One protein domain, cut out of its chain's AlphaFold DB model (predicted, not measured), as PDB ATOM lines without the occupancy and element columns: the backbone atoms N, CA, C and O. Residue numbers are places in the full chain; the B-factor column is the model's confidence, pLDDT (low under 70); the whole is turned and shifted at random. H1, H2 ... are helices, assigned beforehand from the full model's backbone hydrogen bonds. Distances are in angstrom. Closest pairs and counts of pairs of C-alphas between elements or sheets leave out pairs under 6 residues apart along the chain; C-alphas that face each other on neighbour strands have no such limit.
ATOM      1  N   GLU A  12     -44.523  13.988   9.174       83.69
ATOM      2  CA  GLU A  12     -44.699  12.580   9.546       83.69
ATOM      3  C   GLU A  12     -46.098  12.298  10.105       83.69
ATOM      4  O   GLU A  12     -46.747  11.344   9.678       83.69
ATOM      5  N   GLU A  13     -46.598  13.162  10.991       85.12
ATOM      6  CA  GLU A  13     -47.957  13.062  11.538       85.12
ATOM      7  C   GLU A  13     -49.008  13.242  10.446       85.12
ATOM      8  O   GLU A  13     -49.976  12.485  10.370       85.12
ATOM      9  N   LEU A  14     -48.774  14.198   9.547       86.88
ATOM     10  CA  LEU A  14     -49.650  14.468   8.423       86.88
ATOM     11  C   LEU A  14     -49.686  13.297   7.433       86.88
ATOM     12  O   LEU A  14     -50.758  12.886   6.997       86.88
ATOM     13  N   ALA A  15     -48.533  12.693   7.132       85.50
ATOM     14  CA  ALA A  15     -48.455  11.498   6.296       85.50
ATOM     15  C   ALA A  15     -49.191  10.306   6.929       85.50
ATOM     16  O   ALA A  15     -49.948   9.615   6.244       85.50
ATOM     17  N   ALA A  16     -49.029  10.087   8.238       89.62
ATOM     18  CA  ALA A  16     -49.752   9.046   8.964       89.62
ATOM     19  C   ALA A  16     -51.270   9.298   8.975       89.62
ATOM     20  O   ALA A  16     -52.056   8.354   8.849       89.62
ATOM     21  N   TYR A  17     -51.691  10.561   9.082       89.06
ATOM     22  CA  TYR A  17     -53.096  10.949   9.025       89.06
ATOM     23  C   TYR A  17     -53.703  10.695   7.643       89.06
ATOM     24  O   TYR A  17     -54.750  10.058   7.564       89.06
ATOM     25  N   VAL A  18     -53.035  11.118   6.565       87.62
ATOM     26  CA  VAL A  18     -53.466  10.875   5.175       87.62
ATOM     27  C   VAL A  18     -53.551   9.377   4.881       87.62
ATOM     28  O   VAL A  18     -54.495   8.918   4.244       87.62
ATOM     29  N   MET A  19     -52.613   8.571   5.394       86.50
ATOM     30  CA  MET A  19     -52.664   7.113   5.226       86.50
ATOM     31  C   MET A  19     -53.892   6.473   5.885       86.50
ATOM     32  O   MET A  19     -54.434   5.509   5.334       86.50
ATOM     33  N   LYS A  20     -54.325   6.993   7.042       88.00
ATOM     34  CA  LYS A  20     -55.548   6.556   7.739       88.00
ATOM     35  C   LYS A  20     -56.819   7.148   7.121       88.00
ATOM     36  O   LYS A  20     -57.844   6.478   7.110       88.00
ATOM     37  N   ASN A  21     -56.739   8.359   6.576       87.94
ATOM     38  CA  ASN A  21     -57.850   9.125   6.015       87.94
ATOM     39  C   ASN A  21     -57.602   9.405   4.527       87.94
ATOM     40  O   ASN A  21     -57.464  10.550   4.108       87.94
ATOM     41  N   ARG A  22     -57.544   8.344   3.712       80.94
ATOM     42  CA  ARG A  22     -57.201   8.453   2.278       80.94
ATOM     43  C   ARG A  22     -58.208   9.242   1.436       80.94
ATOM     44  O   ARG A  22     -57.885   9.597   0.313       80.94
ATOM     45  N   HIS A  23     -59.416   9.464   1.951       85.06
ATOM     46  CA  HIS A  23     -60.453  10.275   1.303       85.06
ATOM     47  C   HIS A  23     -60.472  11.727   1.801       85.06
ATOM     48  O   HIS A  23     -61.379  12.472   1.448       85.06
ATOM     49  N   ASP A  24     -59.529  12.126   2.659       85.62
ATOM     50  CA  ASP A  24     -59.418  13.513   3.097       85.62
ATOM     51  C   ASP A  24     -58.487  14.275   2.145       85.62
ATOM     52  O   ASP A  24     -57.261  14.285   2.301       85.62
ATOM     53  N   ASP A  25     -59.088  14.888   1.123       86.38
ATOM     54  CA  ASP A  25     -58.377  15.709   0.143       86.38
ATOM     55  C   ASP A  25     -57.603  16.855   0.812       86.38
ATOM     56  O   ASP A  25     -56.497  17.183   0.395       86.38
ATOM     57  N   GLU A  26     -58.134  17.440   1.888       86.81
ATOM     58  CA  GLU A  26     -57.510  18.568   2.591       86.81
ATOM     59  C   GLU A  26     -56.188  18.152   3.249       86.81
ATOM     60  O   GLU A  26     -55.173  18.839   3.106       86.81
ATOM     61  N   ALA A  27     -56.167  16.979   3.886       86.69
ATOM     62  CA  ALA A  27     -54.946  16.396   4.431       86.69
ATOM     63  C   ALA A  27     -53.921  16.073   3.327       86.69
ATOM     64  O   ALA A  27     -52.718  16.290   3.505       86.69
ATOM     65  N   PHE A  28     -54.386  15.574   2.175       86.12
ATOM     66  CA  PHE A  28     -53.528  15.278   1.027       86.12
ATOM     67  C   PHE A  28     -52.893  16.548   0.444       86.12
ATOM     68  O   PHE A  28     -51.675  16.586   0.254       86.12
ATOM     69  N   TYR A  29     -53.683  17.602   0.220       88.00
ATOM     70  CA  TYR A  29     -53.183  18.886  -0.275       88.00
ATOM     71  C   TYR A  29     -52.217  19.539   0.713       88.00
ATOM     72  O   TYR A  29     -51.169  20.019   0.291       88.00
ATOM     73  N   ALA A  30     -52.492  19.488   2.019       87.25
ATOM     74  CA  ALA A  30     -51.569  20.003   3.028       87.25
ATOM     75  C   ALA A  30     -50.228  19.241   3.049       87.25
ATOM     76  O   ALA A  30     -49.170  19.835   3.267       87.25
ATOM     77  N   LEU A  31     -50.245  17.926   2.789       85.44
ATOM     78  CA  LEU A  31     -49.025  17.125   2.678       85.44
ATOM     79  C   LEU A  31     -48.258  17.458   1.402       85.44
ATOM     80  O   LEU A  31     -47.038  17.617   1.456       85.44
ATOM     81  N   ALA A  32     -48.958  17.587   0.276       84.19
ATOM     82  CA  ALA A  32     -48.368  17.999  -0.989       84.19
ATOM     83  C   ALA A  32     -47.724  19.388  -0.878       84.19
ATOM     84  O   ALA A  32     -46.574  19.542  -1.287       84.19
ATOM     85  N   ASP A  33     -48.408  20.352  -0.260       84.31
ATOM     86  CA  ASP A  33     -47.903  21.705  -0.032       84.31
ATOM     87  C   ASP A  33     -46.658  21.694   0.861       84.31
ATOM     88  O   ASP A  33     -45.619  22.206   0.456       84.31
ATOM     89  N   LYS A  34     -46.664  20.973   1.994       81.19
ATOM     90  CA  LYS A  34     -45.457  20.805   2.832       81.19
ATOM     91  C   LYS A  34     -44.297  20.139   2.092       81.19
ATOM     92  O   LYS A  34     -43.138  20.470   2.352       81.19
ATOM     93  N   VAL A  35     -44.570  19.181   1.207       79.62
ATOM     94  CA  VAL A  35     -43.539  18.512   0.395       79.62
ATOM     95  C   VAL A  35     -42.988  19.449  -0.683       79.62
ATOM     96  O   VAL A  35     -41.787  19.408  -0.940       79.62
ATOM     97  N   TYR A  36     -43.831  20.291  -1.281       77.31
ATOM     98  CA  TYR A  36     -43.434  21.297  -2.269       77.31
ATOM     99  C   TYR A  36     -42.701  22.489  -1.646       77.31
ATOM    100  O   TYR A  36     -41.720  22.961  -2.216       77.31
ATOM    101  N   ALA A  37     -43.161  22.957  -0.488       73.94
ATOM    102  CA  ALA A  37     -42.587  24.064   0.268       73.94
ATOM    103  C   ALA A  37     -41.279  23.673   0.964       73.94
ATOM    104  O   ALA A  37     -40.419  24.522   1.199       73.94
ATOM    105  N   SER A  38     -41.098  22.384   1.274       66.12
ATOM    106  CA  SER A  38     -39.793  21.885   1.691       66.12
ATOM    107  C   SER A  38     -38.810  22.115   0.543       66.12
ATOM    108  O   SER A  38     -39.069  21.620  -0.558       66.12
ATOM    109  N   PRO A  39     -37.674  22.803   0.767       61.25
ATOM    110  CA  PRO A  39     -36.615  22.914  -0.221       61.25
ATOM    111  C   PRO A  39     -36.021  21.521  -0.399       61.25
ATOM    112  O   PRO A  39     -35.045  21.126   0.241       61.25
ATOM    113  N   ARG A  40     -36.674  20.712  -1.233       60.50
ATOM    114  CA  ARG A  40     -36.124  19.459  -1.695       60.50
ATOM    115  C   ARG A  40     -34.910  19.893  -2.466       60.50
ATOM    116  O   ARG A  40     -35.033  20.570  -3.482       60.50
ATOM    117  N   ILE A  41     -33.754  19.565  -1.919       59.41
ATOM    118  CA  ILE A  41     -32.498  19.715  -2.616       59.41
ATOM    119  C   ILE A  41     -32.667  18.924  -3.903       59.41
ATOM    120  O   ILE A  41     -32.690  17.691  -3.903       59.41
ATOM    121  N   ARG A  42     -32.970  19.655  -4.974       57.31
ATOM    122  CA  ARG A  42     -33.079  19.107  -6.308       57.31
ATOM    123  C   ARG A  42     -31.654  18.956  -6.737       57.31
ATOM    124  O   ARG A  42     -30.959  19.923  -7.005       57.31
ATOM    125  N   VAL A  43     -31.208  17.722  -6.660       58.16
ATOM    126  CA  VAL A  43     -29.883  17.365  -7.095       58.16
ATOM    127  C   VAL A  43     -30.009  17.090  -8.572       58.16
ATOM    128  O   VAL A  43     -30.450  16.023  -8.988       58.16
ATOM    129  N   GLU A  44     -29.732  18.130  -9.349       67.75
ATOM    130  CA  GLU A  44     -29.878  18.109 -10.801       67.75
ATOM    131  C   GLU A  44     -28.736  17.321 -11.455       67.75
ATOM    132  O   GLU A  44     -28.785  17.016 -12.642       67.75
ATOM    133  N   SER A  45     -27.702  16.952 -10.686       68.50
ATOM    134  CA  SER A  45     -26.549  16.172 -11.141       68.50
ATOM    135  C   SER A  45     -25.825  15.466  -9.990       68.50
ATOM    136  O   SER A  45     -25.899  15.883  -8.830       68.50
ATOM    137  N   MET A  46     -25.077  14.406 -10.318       66.62
ATOM    138  CA  MET A  46     -24.262  13.654  -9.347       66.62
ATOM    139  C   MET A  46     -23.170  14.508  -8.685       66.62
ATOM    140  O   MET A  46     -22.814  14.266  -7.535       66.62
ATOM    141  N   GLU A  47     -22.687  15.548  -9.363       71.94
ATOM    142  CA  GLU A  47     -21.724  16.503  -8.802       71.94
ATOM    143  C   GLU A  47     -22.338  17.333  -7.666       71.94
ATOM    144  O   GLU A  47     -21.727  17.480  -6.608       71.94
ATOM    145  N   GLN A  48     -23.590  17.779  -7.824       74.75
ATOM    146  CA  GLN A  48     -24.315  18.465  -6.752       74.75
ATOM    147  C   GLN A  48     -24.631  17.536  -5.573       74.75
ATOM    148  O   GLN A  48     -24.645  17.991  -4.433       74.75
ATOM    149  N   LEU A  49     -24.847  16.234  -5.817       74.56
ATOM    150  CA  LEU A  49     -24.993  15.235  -4.749       74.56
ATOM    151  C   LEU A  49     -23.701  15.126  -3.936       74.56
ATOM    152  O   LEU A  49     -23.748  15.136  -2.707       74.56
ATOM    153  N   ALA A  50     -22.557  15.035  -4.616       77.88
ATOM    154  CA  ALA A  50     -21.257  14.898  -3.972       77.88
ATOM    155  C   ALA A  50     -20.896  16.127  -3.120       77.88
ATOM    156  O   ALA A  50     -20.407  15.969  -1.999       77.88
ATOM    157  N   ASP A  51     -21.179  17.331  -3.619       78.00
ATOM    158  CA  ASP A  51     -20.942  18.584  -2.895       78.00
ATOM    159  C   ASP A  51     -21.776  18.667  -1.606       78.00
ATOM    160  O   ASP A  51     -21.264  18.938  -0.519       78.00
ATOM    161  N   LEU A  52     -23.050  18.279  -1.687       79.25
ATOM    162  CA  LEU A  52     -23.954  18.246  -0.543       79.25
ATOM    163  C   LEU A  52     -23.579  17.237   0.533       79.25
ATOM    164  O   LEU A  52     -23.711  17.524   1.726       79.25
ATOM    165  N   VAL A  53     -23.117  16.057   0.122       81.31
ATOM    166  CA  VAL A  53     -22.627  15.035   1.049       81.31
ATOM    167  C   VAL A  53     -21.375  15.534   1.768       81.31
ATOM    168  O   VAL A  53     -21.295  15.396   2.989       81.31
ATOM    169  N   ARG A  54     -20.441  16.191   1.063       80.06
ATOM    170  CA  ARG A  54     -19.259  16.806   1.694       80.06
ATOM    171  C   ARG A  54     -19.636  17.912   2.674       80.06
ATOM    172  O   ARG A  54     -19.148  17.900   3.801       80.06
ATOM    173  N   ALA A  55     -20.540  18.813   2.289       77.44
ATOM    174  CA  ALA A  55     -21.000  19.900   3.153       77.44
ATOM    175  C   ALA A  55     -21.684  19.381   4.434       77.44
ATOM    176  O   ALA A  55     -21.505  19.937   5.519       77.44
ATOM    177  N   LYS A  56     -22.448  18.287   4.330       74.25
ATOM    178  CA  LYS A  56     -23.064  17.608   5.480       74.25
ATOM    179  C   LYS A  56     -22.033  16.924   6.383       74.25
ATOM    180  O   LYS A  56     -22.196  16.987   7.597       74.25
ATOM    181  N   GLN A  57     -20.991  16.308   5.818       72.50
ATOM    182  CA  GLN A  57     -19.926  15.656   6.592       72.50
ATOM    183  C   GLN A  57     -19.017  16.656   7.316       72.50
ATOM    184  O   GLN A  57     -18.654  16.411   8.462       72.50
ATOM    185  N   GLN A  58     -18.700  17.802   6.707       65.56
ATOM    186  CA  GLN A  58     -17.918  18.854   7.370       65.56
ATOM    187  C   GLN A  58     -18.655  19.481   8.558       65.56
ATOM    188  O   GLN A  58     -18.034  19.757   9.575       65.56
ATOM    189  N   LYS A  59     -19.981  19.644   8.477       59.34
ATOM    190  CA  LYS A  59     -20.796  20.172   9.587       59.34
ATOM    191  C   LYS A  59     -20.999  19.212  10.765       59.34
ATOM    192  O   LYS A  59     -21.557  19.632  11.768       59.34
ATOM    193  N   GLN A  60     -20.634  17.937  10.637       56.56
ATOM    194  CA  GLN A  60     -20.700  16.960  11.736       56.56
ATOM    195  C   GLN A  60     -19.354  16.763  12.444       56.56
ATOM    196  O   GLN A  60     -19.299  16.021  13.421       56.56
TER     197      GLN A  60
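AT A GLANCE: This is residues 12 to 60 of the 62 residues of an uncharacterized protein of Leptolyngbya sp. NIES-3755 (UniProt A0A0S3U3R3). Helix H2 and the shorter H1, folded back beside it, make a hairpin at one end of an elongated model; at the other end H3 stands alone, roughly crosswise to H2, joined to it by the strung-out residues 38 to 45. The printed part has 49 residues with three named helices, H1, H2, H3, and no named strand: all helix. It is extended, with a radius of gyration of the C-alphas of 15.7 A and spans of 42 by 23 by 14 A.

HOW THE PARTS SIT: H2, residues 25 to 37, touches H1, residues 12 to 20, with residues 27 to 31 alone; the closest C-alphas, of Val 18 and Ala 27, are 5.8 A apart. This helical hairpin has a shallow tilt of 31 degrees, opposite ways. H3, residues 46 to 58, is apart from H1 and H2. In H1, H2 and H3 every O i to N i+4 pair is within hydrogen-bond range.

IN THESE COORDINATES: H2 is 17.9 A long from C-alpha 25 at (-58.377, 15.709, 0.143), H1 12.5 A from C-alpha 12 at (-44.699, 12.580, 9.546), and H3 18.6 A, ending with C-alpha 58 at (-17.918, 18.854, 7.370).

THE WHOLE: The farthest C-alphas, of His 23 and Gln 58, are 43.8 A apart. The printed part has no cut and no long link. pLDDT is under 70 at residues 38 to 46 and 58 to 60.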